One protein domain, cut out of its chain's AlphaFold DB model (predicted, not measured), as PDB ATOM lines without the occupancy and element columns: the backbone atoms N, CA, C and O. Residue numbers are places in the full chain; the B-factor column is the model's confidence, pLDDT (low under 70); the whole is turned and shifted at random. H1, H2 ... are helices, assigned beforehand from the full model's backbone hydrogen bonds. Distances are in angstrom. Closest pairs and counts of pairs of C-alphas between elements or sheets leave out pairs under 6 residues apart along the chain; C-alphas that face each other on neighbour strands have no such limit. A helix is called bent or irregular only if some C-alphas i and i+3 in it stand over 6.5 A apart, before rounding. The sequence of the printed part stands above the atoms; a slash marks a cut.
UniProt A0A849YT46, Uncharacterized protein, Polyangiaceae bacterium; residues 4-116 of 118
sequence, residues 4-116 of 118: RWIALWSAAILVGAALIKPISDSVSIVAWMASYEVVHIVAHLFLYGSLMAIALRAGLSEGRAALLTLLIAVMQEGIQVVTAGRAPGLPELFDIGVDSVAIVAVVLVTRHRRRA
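This is residues 4 to 116 of the 118 residues of an uncharacterized protein of Polyangiaceae bacterium (UniProt A0A849YT46). Four long helices, H1, H3, H4 and H5, make an up-and-down bundle, each running against the one before it, with H3 and H5 crossing in it. Short H2 sits at one end, in the turn from H1 to H3. The 113 printed residues hold five named helices, H1 to H5 in chain order, and no named strand: all helix. The whole is compact, radius of gyration of the C-alphas 14.8 A, but elongated, spanning 47 by 26 by 25 A.

Find C-alpha 4 at (17.992, -9.968, 27.006); from there H1 runs 31.6 A over residues 4 to 26. It is irregular, with C-alphas 18 and 21 7.1 A apart, and has a kink of 47 degrees near residue 19. Next come H2, residues 28 to 34, H3, residues 37 to 57, 29.9 A, and H4, residues 62 to 84, 32.8 A. H5, residues 90 to 115, runs 37.7 A to C-alpha 115 at (1.205, -26.491, 43.865).

With residues 5 to 13 alone, H1 touches H3, opposite ways at a shallow tilt of 16 degrees; the closest C-alphas, of Ile 6 and Ala 55, are 6.1 A apart. H1 also touches H4, closest C-alphas Leu 14 and Gln 76, 5.4 A. Look at Ser 24 and Ala 31, C-alphas 4.6 A apart, where H1 and H2 touch only at the corner. H3 and H4 form a helical hairpin, closest C-alphas Ala 55 and Ala 65, 5.3 A. H4 and H5 form another, closest C-alphas Glu 77 and Glu 92, 6.1 A. H5, with residues 95 to 106 alone, touches H3 at a steep tilt of 44 degrees, closest C-alphas Gly 49 and Ala 102, 4.8 A. H1 and H5 are apart. In H2, H3, H4 and H5 every O i to N i+4 pair is within hydrogen-bond range; in H1, 17 of 19 are.

The C-alphas of Gly 85 and Ala 116, the two farthest apart, are 48.6 A apart. The printed part has no cut, and its four links between helices are tight. Mean pLDDT of the printed part is 96.3, and no printed residue is under 70.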
ATOM      1  N   ARG A   4      17.849 -10.200  28.455       95.25
ATOM      2  CA  ARG A   4      17.992  -9.968  27.006       95.25
ATOM      3  C   ARG A   4      16.928 -10.672  26.154       95.25
ATOM      4  O   ARG A   4      16.575 -10.163  25.103       95.25
ATOM      5  N   TRP A   5      16.417 -11.823  26.596       96.25
ATOM      6  CA  TRP A   5      15.393 -12.565  25.856       96.25
ATOM      7  C   TRP A   5      14.031 -11.881  25.879       96.25
ATOM      8  O   TRP A   5      13.314 -11.963  24.891       96.25
ATOM      9  N   ILE A   6      13.709 -11.171  26.964       97.50
ATOM     10  CA  ILE A   6      12.515 -10.327  27.026       97.50
ATOM     11  C   ILE A   6      12.633  -9.242  25.957       97.50
ATOM     12  O   ILE A   6      11.766  -9.134  25.103       97.50
ATOM     13  N   ALA A   7      13.745  -8.498  25.960       97.62
ATOM     14  CA  ALA A   7      13.960  -7.401  25.021       97.62
ATOM     15  C   ALA A   7      13.930  -7.867  23.557       97.62
ATOM     16  O   ALA A   7      13.264  -7.246  22.736       97.62
ATOM     17  N   LEU A   8      14.602  -8.980  23.238       97.88
ATOM     18  CA  LEU A   8      14.598  -9.551  21.889       97.88
ATOM     19  C   LEU A   8      13.195  -9.977  21.446       97.88
ATOM     20  O   LEU A   8      12.816  -9.713  20.310       97.88
ATOM     21  N   TRP A   9      12.423 -10.612  22.329       98.25
ATOM     22  CA  TRP A   9      11.080 -11.074  21.990       98.25
ATOM     23  C   TRP A   9      10.089  -9.916  21.851       98.25
ATOM     24  O   TRP A   9       9.345  -9.860  20.878       98.25
ATOM     25  N   SER A  10      10.137  -8.937  22.759       98.50
ATOM     26  CA  SER A  10       9.368  -7.696  22.638       98.50
ATOM     27  C   SER A  10       9.701  -6.951  21.345       98.50
ATOM     28  O   SER A  10       8.795  -6.528  20.636       98.50
ATOM     29  N   ALA A  11      10.987  -6.841  20.990       98.31
ATOM     30  CA  ALA A  11      11.397  -6.232  19.728       98.31
ATOM     31  C   ALA A  11      10.864  -7.013  18.517       98.31
ATOM     32  O   ALA A  11      10.362  -6.399  17.582       98.31
ATOM     33  N   ALA A  12      10.918  -8.348  18.546       98.31
ATOM     34  CA  ALA A  12      10.378  -9.187  17.478       98.31
ATOM     35  C   ALA A  12       8.864  -8.986  17.286       98.31
ATOM     36  O   ALA A  12       8.423  -8.875  16.146       98.31
ATOM     37  N   ILE A  13       8.090  -8.876  18.373       98.50
ATOM     38  CA  ILE A  13       6.646  -8.584  18.320       98.50
ATOM     39  C   ILE A  13       6.393  -7.230  17.647       98.50
ATOM     40  O   ILE A  13       5.643  -7.157  16.678       98.50
ATOM     41  N   LEU A  14       7.051  -6.164  18.114       98.44
ATOM     42  CA  LEU A  14       6.816  -4.808  17.603       98.44
ATOM     43  C   LEU A  14       7.277  -4.641  16.148       98.44
ATOM     44  O   LEU A  14       6.586  -4.018  15.344       98.44
ATOM     45  N   VAL A  15       8.426  -5.221  15.787       97.81
ATOM     46  CA  VAL A  15       8.910  -5.230  14.397       97.81
ATOM     47  C   VAL A  15       7.982  -6.062  13.516       97.81
ATOM     48  O   VAL A  15       7.633  -5.625  12.423       97.81
ATOM     49  N   GLY A  16       7.535  -7.226  13.994       96.75
ATOM     50  CA  GLY A  16       6.548  -8.052  13.302       96.75
ATOM     51  C   GLY A  16       5.263  -7.280  13.018       96.75
ATOM     52  O   GLY A  16       4.796  -7.273  11.885       96.75
ATOM     53  N   ALA A  17       4.746  -6.548  14.002       96.25
ATOM     54  CA  ALA A  17       3.559  -5.715  13.853       96.25
ATOM     55  C   ALA A  17       3.725  -4.582  12.833       96.25
ATOM     56  O   ALA A  17       2.811  -4.314  12.059       96.25
ATOM     57  N   ALA A  18       4.899  -3.948  12.781       96.06
ATOM     58  CA  ALA A  18       5.188  -2.918  11.783       96.06
ATOM     59  C   ALA A  18       5.303  -3.491  10.358       96.06
ATOM     60  O   ALA A  18       4.982  -2.812   9.383       96.06
ATOM     61  N   LEU A  19       5.769  -4.738  10.228       95.94
ATOM     62  CA  LEU A  19       6.043  -5.375   8.939       95.94
ATOM     63  C   LEU A  19       4.909  -6.273   8.433       95.94
ATOM     64  O   LEU A  19       4.899  -6.609   7.251       95.94
ATOM     65  N   ILE A  20       3.943  -6.658   9.272       94.19
ATOM     66  CA  ILE A  20       2.919  -7.630   8.872       94.19
ATOM     67  C   ILE A  20       2.074  -7.126   7.704       94.19
ATOM     68  O   ILE A  20       1.785  -7.893   6.788       94.19
ATOM     69  N   LYS A  21       1.747  -5.828   7.680       92.38
ATOM     70  CA  LYS A  21       0.999  -5.212   6.583       92.38
ATOM     71  C   LYS A  21       1.769  -5.266   5.252       92.38
ATOM     72  O   LYS A  21       1.261  -5.899   4.330       92.38
ATOM     73  N   PRO A  22       2.983  -4.689   5.115       93.62
ATOM     74  CA  PRO A  22       3.706  -4.741   3.841       93.62
ATOM     75  C   PRO A  22       4.041  -6.172   3.395       93.62
ATOM     76  O   PRO A  22       4.065  -6.450   2.195       93.62
ATOM     77  N   ILE A  23       4.260  -7.096   4.338       94.06
ATOM     78  CA  ILE A  23       4.429  -8.519   4.020       94.06
ATOM     79  C   ILE A  23       3.132  -9.099   3.454       94.06
ATOM     80  O   ILE A  23       3.178  -9.755   2.420       94.06
ATOM     81  N   SER A  24       1.985  -8.846   4.087       92.81
ATOM     82  CA  SER A  24       0.682  -9.340   3.615       92.81
ATOM     83  C   SER A  24       0.331  -8.789   2.232       92.81
ATOM     84  O   SER A  24      -0.151  -9.536   1.387       92.81
ATOM     85  N   ASP A  25       0.663  -7.523   1.969       92.69
ATOM     86  CA  ASP A  25       0.464  -6.884   0.662       92.69
ATOM     87  C   ASP A  25       1.315  -7.549  -0.448       92.69
ATOM     88  O   ASP A  25       0.949  -7.510  -1.621       92.69
ATOM     89  N   SER A  26       2.438  -8.186  -0.087       95.31
ATOM     90  CA  SER A  26       3.397  -8.782  -1.035       95.31
ATOM     91  C   SER A  26       3.346 -10.315  -1.102       95.31
ATOM     92  O   SER A  26       3.819 -10.914  -2.068       95.31
ATOM     93  N   VAL A  27       2.818 -10.972  -0.068       96.44
ATOM     94  CA  VAL A  27       2.893 -12.424   0.130       96.44
ATOM     95  C   VAL A  27       1.488 -12.979   0.359       96.44
ATOM     96  O   VAL A  27       0.953 -12.955   1.468       96.44
ATOM     97  N   SER A  28       0.903 -13.547  -0.699       94.50
ATOM     98  CA  SER A  28      -0.501 -13.986  -0.734       94.50
ATOM     99  C   SER A  28      -0.874 -15.005   0.344       94.50
ATOM    100  O   SER A  28      -1.974 -14.941   0.886       94.50
ATOM    101  N   ILE A  29       0.034 -15.920   0.702       95.44
ATOM    102  CA  ILE A  29      -0.227 -16.897   1.769       95.44
ATOM    103  C   ILE A  29      -0.364 -16.227   3.141       95.44
ATOM    104  O   ILE A  29      -1.178 -16.666   3.949       95.44
ATOM    105  N   VAL A  30       0.380 -15.146   3.400       92.31
ATOM    106  CA  VAL A  30       0.282 -14.399   4.663       92.31
ATOM    107  C   VAL A  30      -1.052 -13.666   4.727       92.31
ATOM    108  O   VAL A  30      -1.749 -13.790   5.729       92.31
ATOM    109  N   ALA A  31      -1.457 -13.002   3.641       92.31
ATOM    110  CA  ALA A  31      -2.774 -12.373   3.552       92.31
ATOM    111  C   ALA A  31      -3.919 -13.387   3.716       92.31
ATOM    112  O   ALA A  31      -4.877 -13.133   4.443       92.31
ATOM    113  N   TRP A  32      -3.806 -14.561   3.084       95.25
ATOM    114  CA  TRP A  32      -4.791 -15.631   3.224       95.25
ATOM    115  C   TRP A  32      -4.905 -16.107   4.675       95.25
ATOM    116  O   TRP A  32      -6.008 -16.155   5.209       95.25
ATOM    117  N   MET A  33      -3.786 -16.382   5.350       93.56
ATOM    118  CA  MET A  33      -3.800 -16.765   6.767       93.56
ATOM    119  C   MET A  33      -4.375 -15.660   7.662       93.56
ATOM    120  O   MET A  33      -5.185 -15.955   8.538       93.56
ATOM    121  N   ALA A  34      -3.999 -14.401   7.419       90.50
ATOM    122  CA  ALA A  34      -4.482 -13.245   8.171       90.50
ATOM    123  C   ALA A  34      -5.988 -12.987   7.992       90.50
ATOM    124  O   ALA A  34      -6.586 -12.305   8.814       90.50
ATOM    125  N   SER A  35      -6.622 -13.553   6.956       92.50
ATOM    126  CA  SER A  35      -8.077 -13.460   6.775       92.50
ATOM    127  C   SER A  35      -8.881 -14.331   7.753       92.50
ATOM    128  O   SER A  35     -10.093 -14.154   7.874       92.50
ATOM    129  N   TYR A  36      -8.232 -15.268   8.456       96.31
ATOM    130  CA  TYR A  36      -8.886 -16.137   9.430       96.31
ATOM    131  C   TYR A  36      -8.710 -15.613  10.855       96.31
ATOM    132  O   TYR A  36      -7.627 -15.703  11.431       96.31
ATOM    133  N   GLU A  37      -9.818 -15.209  11.471       95.44
ATOM    134  CA  GLU A  37      -9.880 -14.737  12.863       95.44
ATOM    135  C   GLU A  37      -9.211 -15.700  13.860       95.44
ATOM    136  O   GLU A  37      -8.489 -15.303  14.768       95.44
ATOM    137  N   VAL A  38      -9.385 -17.011  13.665       96.56
ATOM    138  CA  VAL A  38      -8.776 -18.028  14.538       96.56
ATOM    139  C   VAL A  38      -7.248 -17.968  14.495       96.56
ATOM    140  O   VAL A  38      -6.601 -18.161  15.523       96.56
ATOM    141  N   VAL A  39      -6.659 -17.695  13.328       96.81
ATOM    142  CA  VAL A  39      -5.202 -17.563  13.188       96.81
ATOM    143  C   VAL A  39      -4.718 -16.327  13.939       96.81
ATOM    144  O   VAL A  39      -3.714 -16.409  14.647       96.81
ATOM    145  N   HIS A  40      -5.454 -15.218  13.841       95.38
ATOM    146  CA  HIS A  40      -5.181 -13.979  14.573       95.38
ATOM    147  C   HIS A  40      -5.219 -14.212  16.093       95.38
ATOM    148  O   HIS A  40      -4.211 -13.988  16.769       95.38
ATOM    149  N   ILE A  41      -6.295 -14.803  16.617       97.69
ATOM    150  CA  ILE A  41      -6.423 -15.136  18.047       97.69
ATOM    151  C   ILE A  41      -5.277 -16.045  18.513       97.69
ATOM    152  O   ILE A  41      -4.654 -15.795  19.547       97.69
ATOM    153  N   VAL A  42      -4.961 -17.105  17.760       98.06
ATOM    154  CA  VAL A  42      -3.866 -18.028  18.110       98.06
ATOM    155  C   VAL A  42      -2.516 -17.313  18.122       98.06
ATOM    156  O   VAL A  42      -1.703 -17.577  19.011       98.06
ATOM    157  N   ALA A  43      -2.278 -16.397  17.181       97.12
ATOM    158  CA  ALA A  43      -1.060 -15.598  17.152       97.12
ATOM    159  C   ALA A  43      -0.927 -14.745  18.422       97.12
ATOM    160  O   ALA A  43       0.118 -14.802  19.069       97.12
ATOM    161  N   HIS A  44      -1.986 -14.049  18.845       98.25
ATOM    162  CA  HIS A  44      -1.990 -13.253  20.080       98.25
ATOM    163  C   HIS A  44      -1.729 -14.116  21.317       98.25
ATOM    164  O   HIS A  44      -0.788 -13.869  22.082       98.25
ATOM    165  N   LEU A  45      -2.480 -15.212  21.470       98.50
ATOM    166  CA  LEU A  45      -2.294 -16.144  22.583       98.50
ATOM    167  C   LEU A  45      -0.851 -16.664  22.660       98.50
ATOM    168  O   LEU A  45      -0.268 -16.745  23.746       98.50
ATOM    169  N   PHE A  46      -0.255 -16.993  21.512       98.38
ATOM    170  CA  PHE A  46       1.125 -17.451  21.440       98.38
ATOM    171  C   PHE A  46       2.129 -16.341  21.779       98.38
ATOM    172  O   PHE A  46       2.994 -16.544  22.637       98.38
ATOM    173  N   LEU A  47       2.039 -15.178  21.131       98.31
ATOM    174  CA  LEU A  47       2.988 -14.072  21.284       98.31
ATOM    175  C   LEU A  47       3.033 -13.563  22.727       98.31
ATOM    176  O   LEU A  47       4.111 -13.498  23.330       98.31
ATOM    177  N   TYR A  48       1.873 -13.281  23.314       98.50
ATOM    178  CA  TYR A  48       1.796 -12.692  24.648       98.50
ATOM    179  C   TYR A  48       1.881 -13.736  25.755       98.50
ATOM    180  O   TYR A  48       2.523 -13.495  26.782       98.50
ATOM    181  N   GLY A  49       1.360 -14.945  25.529       98.44
ATOM    182  CA  GLY A  49       1.575 -16.069  26.436       98.44
ATOM    183  C   GLY A  49       3.061 -16.436  26.555       98.44
ATOM    184  O   GLY A  49       3.585 -16.626  27.657       98.44
ATOM    185  N   SER A  50       3.785 -16.473  25.432       98.50
ATOM    186  CA  SER A  50       5.228 -16.738  25.439       98.50
ATOM    187  C   SER A  50       6.031 -15.591  26.056       98.50
ATOM    188  O   SER A  50       6.913 -15.868  26.872       98.50
ATOM    189  N   LEU A  51       5.702 -14.321  25.774       98.56
ATOM    190  CA  LEU A  51       6.348 -13.168  26.416       98.56
ATOM    191  C   LEU A  51       6.177 -13.205  27.941       98.56
ATOM    192  O   LEU A  51       7.163 -13.088  28.675       98.56
ATOM    193  N   MET A  52       4.953 -13.455  28.416       98.50
ATOM    194  CA  MET A  52       4.652 -13.607  29.839       98.50
ATOM    195  C   MET A  52       5.474 -14.745  30.461       98.50
ATOM    196  O   MET A  52       6.122 -14.571  31.497       98.50
ATOM    197  N   ALA A  53       5.527 -15.908  29.806       98.12
ATOM    198  CA  ALA A  53       6.308 -17.048  30.278       98.12
ATOM    199  C   ALA A  53       7.822 -16.759  30.311       98.12
ATOM    200  O   ALA A  53       8.503 -17.146  31.266       98.12
ATOM    201  N   ILE A  54       8.364 -16.069  29.302       98.00
ATOM    202  CA  ILE A  54       9.774 -15.651  29.248       98.00
ATOM    203  C   ILE A  54      10.081 -14.682  30.395       98.00
ATOM    204  O   ILE A  54      11.078 -14.870  31.094       98.00
ATOM    205  N   ALA A  55       9.214 -13.693  30.630       98.12
ATOM    206  CA  ALA A  55       9.359 -12.719  31.707       98.12
ATOM    207  C   ALA A  55       9.376 -13.390  33.091       98.12
ATOM    208  O   ALA A  55      10.289 -13.153  33.887       98.12
ATOM    209  N   LEU A  56       8.441 -14.309  33.351       97.56
ATOM    210  CA  LEU A  56       8.428 -15.107  34.581       97.56
ATOM    211  C   LEU A  56       9.703 -15.953  34.731       97.56
ATOM    212  O   LEU A  56      10.321 -15.972  35.795       97.56
ATOM    213  N   ARG A  57      10.155 -16.623  33.661       96.44
ATOM    214  CA  ARG A  57      11.401 -17.423  33.656       96.44
ATOM    215  C   ARG A  57      12.674 -16.579  33.777       96.44
ATOM    216  O   ARG A  57      13.750 -17.119  34.056       96.44
ATOM    217  N   ALA A  58      12.585 -15.279  33.530       96.44
ATOM    218  CA  ALA A  58      13.653 -14.319  33.773       96.44
ATOM    219  C   ALA A  58      13.657 -13.774  35.212       96.44
ATOM    220  O   ALA A  58      14.569 -13.032  35.565       96.44
ATOM    221  N   GLY A  59      12.694 -14.181  36.050       96.12
ATOM    222  CA  GLY A  59      12.635 -13.832  37.469       96.12
ATOM    223  C   GLY A  59      11.764 -12.617  37.793       96.12
ATOM    224  O   GLY A  59      11.808 -12.129  38.920       96.12
ATOM    225  N   LEU A  60      10.970 -12.114  36.842       97.38
ATOM    226  CA  LEU A  60      10.008 -11.050  37.132       97.38
ATOM    227  C   LEU A  60       8.869 -11.604  38.002       97.38
ATOM    228  O   LEU A  60       8.446 -12.753  37.848       97.38
ATOM    229  N   SER A  61       8.347 -10.770  38.905       97.06
ATOM    230  CA  SER A  61       7.119 -11.095  39.633       97.06
ATOM    231  C   SER A  61       5.928 -11.166  38.673       97.06
ATOM    232  O   SER A  61       5.940 -10.523  37.623       97.06
ATOM    233  N   GLU A  62       4.881 -11.909  39.046       97.81
ATOM    234  CA  GLU A  62       3.688 -12.092  38.203       97.81
ATOM    235  C   GLU A  62       3.089 -10.754  37.750       97.81
ATOM    236  O   GLU A  62       2.844 -10.568  36.564       97.81
ATOM    237  N   GLY A  63       2.950  -9.788  38.665       97.88
ATOM    238  CA  GLY A  63       2.436  -8.458  38.330       97.88
ATOM    239  C   GLY A  63       3.341  -7.671  37.376       97.88
ATOM    240  O   GLY A  63       2.846  -7.055  36.439       97.88
ATOM    241  N   ARG A  64       4.671  -7.719  37.561       98.25
ATOM    242  CA  ARG A  64       5.619  -7.026  36.666       98.25
ATOM    243  C   ARG A  64       5.652  -7.657  35.277       98.25
ATOM    244  O   ARG A  64       5.717  -6.937  34.290       98.25
ATOM    245  N   ALA A  65       5.603  -8.985  35.206       98.31
ATOM    246  CA  ALA A  65       5.558  -9.715  33.946       98.31
ATOM    247  C   ALA A  65       4.244  -9.448  33.189       98.31
ATOM    248  O   ALA A  65       4.280  -9.186  31.987       98.31
ATOM    249  N   ALA A  66       3.106  -9.428  33.893       98.44
ATOM    250  CA  ALA A  66       1.806  -9.104  33.310       98.44
ATOM    251  C   ALA A  66       1.757  -7.659  32.793       98.44
ATOM    252  O   ALA A  66       1.407  -7.442  31.637       98.44
ATOM    253  N   LEU A  67       2.178  -6.686  33.610       98.56
ATOM    254  CA  LEU A  67       2.217  -5.274  33.220       98.56
ATOM    255  C   LEU A  67       3.106  -5.045  31.995       98.56
ATOM    256  O   LEU A  67       2.710  -4.341  31.073       98.56
ATOM    257  N   LEU A  68       4.293  -5.656  31.971       98.50
ATOM    258  CA  LEU A  68       5.181  -5.585  30.815       98.50
ATOM    259  C   LEU A  68       4.514  -6.162  29.561       98.50
ATOM    260  O   LEU A  68       4.578  -5.549  28.503       98.50
ATOM    261  N   THR A  69       3.889  -7.334  29.678       98.62
ATOM    262  CA  THR A  69       3.244  -8.004  28.541       98.62
ATOM    263  C   THR A  69       2.103  -7.150  27.983       98.62
ATOM    264  O   THR A  69       2.059  -6.937  26.776       98.62
ATOM    265  N   LEU A  70       1.258  -6.579  28.851       98.44
ATOM    266  CA  LEU A  70       0.193  -5.650  28.455       98.44
ATOM    267  C   LEU A  70       0.733  -4.370  27.813       98.44
ATOM    268  O   LEU A  70       0.169  -3.892  26.838       98.44
ATOM    269  N   LEU A  71       1.831  -3.818  28.333       98.62
ATOM    270  CA  LEU A  71       2.450  -2.639  27.734       98.62
ATOM    271  C   LEU A  71       2.904  -2.927  26.296       98.62
ATOM    272  O   LEU A  71       2.656  -2.119  25.408       98.62
ATOM    273  N   ILE A  72       3.533  -4.084  26.062       98.62
ATOM    274  CA  ILE A  72       3.952  -4.493  24.715       98.62
ATOM    275  C   ILE A  72       2.747  -4.747  23.805       98.62
ATOM    276  O   ILE A  72       2.799  -4.329  22.653       98.62
ATOM    277  N   ALA A  73       1.668  -5.348  24.316       98.31
ATOM    278  CA  ALA A  73       0.415  -5.516  23.578       98.31
ATOM    279  C   ALA A  73      -0.170  -4.177  23.111       98.31
ATOM    280  O   ALA A  73      -0.377  -3.959  21.922       98.31
ATOM    281  N   VAL A  74      -0.314  -3.217  24.028       98.31
ATOM    282  CA  VAL A  74      -0.814  -1.870  23.703       98.31
ATOM    283  C   VAL A  74       0.089  -1.164  22.688       98.31
ATOM    284  O   VAL A  74      -0.400  -0.507  21.771       98.31
ATOM    285  N   MET A  75       1.412  -1.295  22.824       98.31
ATOM    286  CA  MET A  75       2.351  -0.736  21.849       98.31
ATOM    287  C   MET A  75       2.201  -1.391  20.471       98.31
ATOM    288  O   MET A  75       2.268  -0.690  19.463       98.31
ATOM    289  N   GLN A  76       2.001  -2.708  20.416       98.06
ATOM    290  CA  GLN A  76       1.799  -3.436  19.170       98.06
ATOM    291  C   GLN A  76       0.506  -3.007  18.464       98.06
ATOM    292  O   GLN A  76       0.544  -2.733  17.263       98.06
ATOM    293  N   GLU A  77      -0.608  -2.908  19.189       97.38
ATOM    294  CA  GLU A  77      -1.880  -2.407  18.653       97.38
ATOM    295  C   GLU A  77      -1.731  -0.968  18.151       97.38
ATOM    296  O   GLU A  77      -2.121  -0.637  17.032       97.38
ATOM    297  N   GLY A  78      -1.047  -0.114  18.920       96.81
ATOM    298  CA  GLY A  78      -0.735   1.253  18.505       96.81
ATOM    299  C   GLY A  78       0.039   1.318  17.181       96.81
ATOM    300  O   GLY A  78      -0.277   2.145  16.323       96.81
ATOM    301  N   ILE A  79       1.013   0.428  16.973       97.12
ATOM    302  CA  ILE A  79       1.744   0.323  15.700       97.12
ATOM    303  C   ILE A  79       0.801  -0.089  14.563       97.12
ATOM    304  O   ILE A  79       0.852   0.505  13.484       97.12
ATOM    305  N   GLN A  80      -0.072  -1.074  14.775       94.75
ATOM    306  CA  GLN A  80      -1.009  -1.527  13.745       94.75
ATOM    307  C   GLN A  80      -2.039  -0.456  13.376       94.75
ATOM    308  O   GLN A  80      -2.285  -0.228  12.194       94.75
ATOM    309  N   VAL A  81      -2.573   0.272  14.356       95.56
ATOM    310  CA  VAL A  81      -3.481   1.407  14.136       95.56
ATOM    311  C   VAL A  81      -2.816   2.483  13.274       95.56
ATOM    312  O   VAL A  81      -3.386   2.915  12.268       95.56
ATOM    313  N   VAL A  82      -1.588   2.883  13.627       95.06
ATOM    314  CA  VAL A  82      -0.826   3.904  12.889       95.06
ATOM    315  C   VAL A  82      -0.501   3.432  11.473       95.06
ATOM    316  O   VAL A  82      -0.700   4.179  10.518       95.06
ATOM    317  N   THR A  83      -0.039   2.190  11.311       92.88
ATOM    318  CA  THR A  83       0.313   1.633   9.990       92.88
ATOM    319  C   THR A  83      -0.906   1.377   9.103       92.88
ATOM    320  O   THR A  83      -0.794   1.449   7.878       92.88
ATOM    321  N   ALA A  84      -2.075   1.128   9.694       90.06
ATOM    322  CA  ALA A  84      -3.346   1.035   8.985       90.06
ATOM    323  C   ALA A  84      -3.965   2.408   8.666       90.06
ATOM    324  O   ALA A  84      -4.925   2.468   7.899       90.06
ATOM    325  N   GLY A  85      -3.443   3.505   9.230       92.88
ATOM    326  CA  GLY A  85      -3.949   4.859   8.985       92.88
ATOM    327  C   GLY A  85      -5.373   5.088   9.500       92.88
ATOM    328  O   GLY A  85      -6.107   5.888   8.924       92.88
ATOM    329  N   ARG A  86      -5.783   4.377  10.558       92.62
ATOM    330  CA  ARG A  86      -7.128   4.473  11.151       92.62
ATOM    331  C   ARG A  86      -7.067   4.883  12.619       92.62
ATOM    332  O   ARG A  86      -5.997   4.914  13.211       92.62
ATOM    333  N   ALA A  87      -8.214   5.220  13.206       93.50
ATOM    334  CA  ALA A  87      -8.318   5.452  14.645       93.50
ATOM    335  C   ALA A  87      -8.440   4.115  15.414       93.50
ATOM    336  O   ALA A  87      -8.926   3.135  14.836       93.50
ATOM    337  N   PRO A  88      -8.040   4.070  16.702       93.69
ATOM    338  CA  PRO A  88      -8.343   2.942  17.581       93.69
ATOM    339  C   PRO A  88      -9.856   2.734  17.722       93.69
ATOM    340  O   PRO A  88     -10.625   3.697  17.727       93.69
ATOM    341  N   GLY A  89     -10.282   1.486  17.885       94.69
ATOM    342  CA  GLY A  89     -11.679   1.101  18.010       94.69
ATOM    343  C   GLY A  89     -11.872  -0.226  18.742       94.69
ATOM    344  O   GLY A  89     -11.063  -0.639  19.571       94.69
ATOM    345  N   LEU A  90     -13.004  -0.879  18.464       95.81
ATOM    346  CA  LEU A  90     -13.352  -2.171  19.061       95.81
ATOM    347  C   LEU A  90     -12.368  -3.312  18.738       95.81
ATOM    348  O   LEU A  90     -12.165  -4.124  19.639       95.81
ATOM    349  N   PRO A  91     -11.754  -3.398  17.537       94.81
ATOM    350  CA  PRO A  91     -10.778  -4.450  17.245       94.81
ATOM    351  C   PRO A  91      -9.596  -4.455  18.223       94.81
ATOM    352  O   PRO A  91      -9.321  -5.480  18.831       94.81
ATOM    353  N   GLU A  92      -9.001  -3.293  18.507       96.50
ATOM    354  CA  GLU A  92      -7.871  -3.186  19.448       96.50
ATOM    355  C   GLU A  92      -8.267  -3.624  20.864       96.50
ATOM    356  O   GLU A  92      -7.491  -4.233  21.597       96.50
ATOM    357  N   LEU A  93      -9.493  -3.289  21.284       96.69
ATOM    358  CA  LEU A  93     -10.006  -3.681  22.598       96.69
ATOM    359  C   LEU A  93     -10.236  -5.191  22.687       96.69
ATOM    360  O   LEU A  93     -10.012  -5.778  23.748       96.69
ATOM    361  N   PHE A  94     -10.691  -5.804  21.595       97.19
ATOM    362  CA  PHE A  94     -10.829  -7.250  21.499       97.19
ATOM    363  C   PHE A  94      -9.461  -7.930  21.614       97.19
ATOM    364  O   PHE A  94      -9.303  -8.811  22.462       97.19
ATOM    365  N   ASP A  95      -8.465  -7.447  20.874       97.50
ATOM    366  CA  ASP A  95      -7.105  -7.995  20.871       97.50
ATOM    367  C   ASP A  95      -6.444  -7.894  22.252       97.50
ATOM    368  O   ASP A  95      -5.986  -8.899  22.801       97.50
ATOM    369  N   ILE A  96      -6.539  -6.736  22.918       97.75
ATOM    370  CA  ILE A  96      -6.082  -6.569  24.313       97.75
ATOM    371  C   ILE A  96      -6.808  -7.538  25.267       97.75
ATOM    372  O   ILE A  96      -6.231  -8.023  26.253       97.75
ATOM    373  N   GLY A  97      -8.080  -7.834  24.995       98.12
ATOM    374  CA  GLY A  97      -8.851  -8.846  25.712       98.12
ATOM    375  C   GLY A  97      -8.264 -10.249  25.543       98.12
ATOM    376  O   GLY A  97      -8.040 -10.943  26.541       98.12
ATOM    377  N   VAL A  98      -7.959 -10.653  24.307       98.31
ATOM    378  CA  VAL A  98      -7.304 -11.936  23.990       98.31
ATOM    379  C   VAL A  98      -5.934 -12.030  24.673       98.31
ATOM    380  O   VAL A  98      -5.619 -13.044  25.304       98.31
ATOM    381  N   ASP A  99      -5.151 -10.954  24.652       98.25
ATOM    382  CA  ASP A  99      -3.824 -10.896  25.276       98.25
ATOM    383  C   ASP A  99      -3.907 -11.055  26.795       98.25
ATOM    384  O   ASP A  99      -3.120 -11.777  27.419       98.25
ATOM    385  N   SER A 100      -4.920 -10.439  27.405       98.38
ATOM    386  CA  SER A 100      -5.213 -10.583  28.830       98.38
ATOM    387  C   SER A 100      -5.560 -12.032  29.190       98.38
ATOM    388  O   SER A 100      -5.086 -12.543  30.209       98.38
ATOM    389  N   VAL A 101      -6.320 -12.733  28.339       98.50
ATOM    390  CA  VAL A 101      -6.606 -14.168  28.510       98.50
ATOM    391  C   VAL A 101      -5.319 -14.994  28.441       98.50
ATOM    392  O   VAL A 101      -5.114 -15.864  29.294       98.50
ATOM    393  N   ALA A 102      -4.415 -14.695  27.503       98.25
ATOM    394  CA  ALA A 102      -3.115 -15.363  27.403       98.25
ATOM    395  C   ALA A 102      -2.290 -15.207  28.694       98.25
ATOM    396  O   ALA A 102      -1.753 -16.183  29.229       98.25
ATOM    397  N   ILE A 103      -2.233 -13.985  29.235       98.56
ATOM    398  CA  ILE A 103      -1.537 -13.673  30.489       98.56
ATOM    399  C   ILE A 103      -2.134 -14.476  31.649       98.56
ATOM    400  O   ILE A 103      -1.396 -15.134  32.392       98.56
ATOM    401  N   VAL A 104      -3.462 -14.457  31.798       98.50
ATOM    402  CA  VAL A 104      -4.165 -15.189  32.863       98.50
ATOM    403  C   VAL A 104      -3.895 -16.688  32.754       98.50
ATOM    404  O   VAL A 104      -3.543 -17.311  33.758       98.50
ATOM    405  N   ALA A 105      -3.974 -17.266  31.555       98.25
ATOM    406  CA  ALA A 105      -3.701 -18.683  31.331       98.25
ATOM    407  C   ALA A 105      -2.287 -19.072  31.797       98.25
ATOM    408  O   ALA A 105      -2.117 -20.052  32.530       98.25
ATOM    409  N   VAL A 106      -1.268 -18.274  31.461       98.25
ATOM    410  CA  VAL A 106       0.119 -18.527  31.886       98.25
ATOM    411  C   VAL A 106       0.282 -18.413  33.401       98.25
ATOM    412  O   VAL A 106       0.971 -19.243  34.004       98.25
ATOM    413  N   VAL A 107      -0.361 -17.431  34.041       97.75
ATOM    414  CA  VAL A 107      -0.356 -17.297  35.509       97.75
ATOM    415  C   VAL A 107      -0.989 -18.522  36.162       97.75
ATOM    416  O   VAL A 107      -0.391 -19.104  37.069       97.75
ATOM    417  N   LEU A 108      -2.162 -18.955  35.691       97.69
ATOM    418  CA  LEU A 108      -2.868 -20.118  36.232       97.69
ATOM    419  C   LEU A 108      -2.037 -21.397  36.097       97.69
ATOM    420  O   LEU A 108      -1.841 -22.102  37.088       97.69
ATOM    421  N   VAL A 109      -1.472 -21.657  34.915       96.75
ATOM    422  CA  VAL A 109      -0.599 -22.817  34.677       96.75
ATOM    423  C   VAL A 109       0.642 -22.763  35.568       96.75
ATOM    424  O   VAL A 109       1.023 -23.770  36.167       96.75
ATOM    425  N   THR A 110       1.264 -21.590  35.709       95.19
ATOM    426  CA  THR A 110       2.455 -21.419  36.555       95.19
ATOM    427  C   THR A 110       2.137 -21.672  38.025       95.19
ATOM    428  O   THR A 110       2.882 -22.379  38.705       95.19
ATOM    429  N   ARG A 111       1.015 -21.145  38.523       95.12
ATOM    430  CA  ARG A 111       0.560 -21.369  39.902       95.12
ATOM    431  C   ARG A 111       0.193 -22.827  40.150       95.12
ATOM    432  O   ARG A 111       0.554 -23.356  41.196       95.12
ATOM    433  N   HIS A 112      -0.472 -23.485  39.201       95.50
ATOM    434  CA  HIS A 112      -0.813 -24.902  39.304       95.50
ATOM    435  C   HIS A 112       0.447 -25.775  39.406       95.50
ATOM    436  O   HIS A 112       0.560 -26.582  40.324       95.50
ATOM    437  N   ARG A 113       1.453 -25.526  38.556       93.00
ATOM    438  CA  ARG A 113       2.744 -26.240  38.599       93.00
ATOM    439  C   ARG A 113       3.512 -26.050  39.907       93.00
ATOM    440  O   ARG A 113       4.225 -26.952  40.309       93.00
ATOM    441  N   ARG A 114       3.373 -24.901  40.576       90.38
ATOM    442  CA  ARG A 114       3.987 -24.662  41.898       90.38
ATOM    443  C   ARG A 114       3.283 -25.397  43.041       90.38
ATOM    444  O   ARG A 114       3.869 -25.527  44.108       90.38
ATOM    445  N   ARG A 115       2.024 -25.806  42.849       90.38
ATOM    446  CA  ARG A 115       1.205 -26.491  43.865       90.38
ATOM    447  C   ARG A 115       1.229 -28.012  43.737       90.38
ATOM    448  O   ARG A 115       0.905 -28.681  44.710       90.38
ATOM    449  N   ALA A 116       1.559 -28.545  42.564       83.12
ATOM    450  CA  ALA A 116       1.681 -29.984  42.373       83.12
ATOM    451  C   ALA A 116       2.908 -30.506  43.154       83.12
ATOM    452  O   ALA A 116       4.010 -30.003  42.913       83.12
TER     453      ALA A 116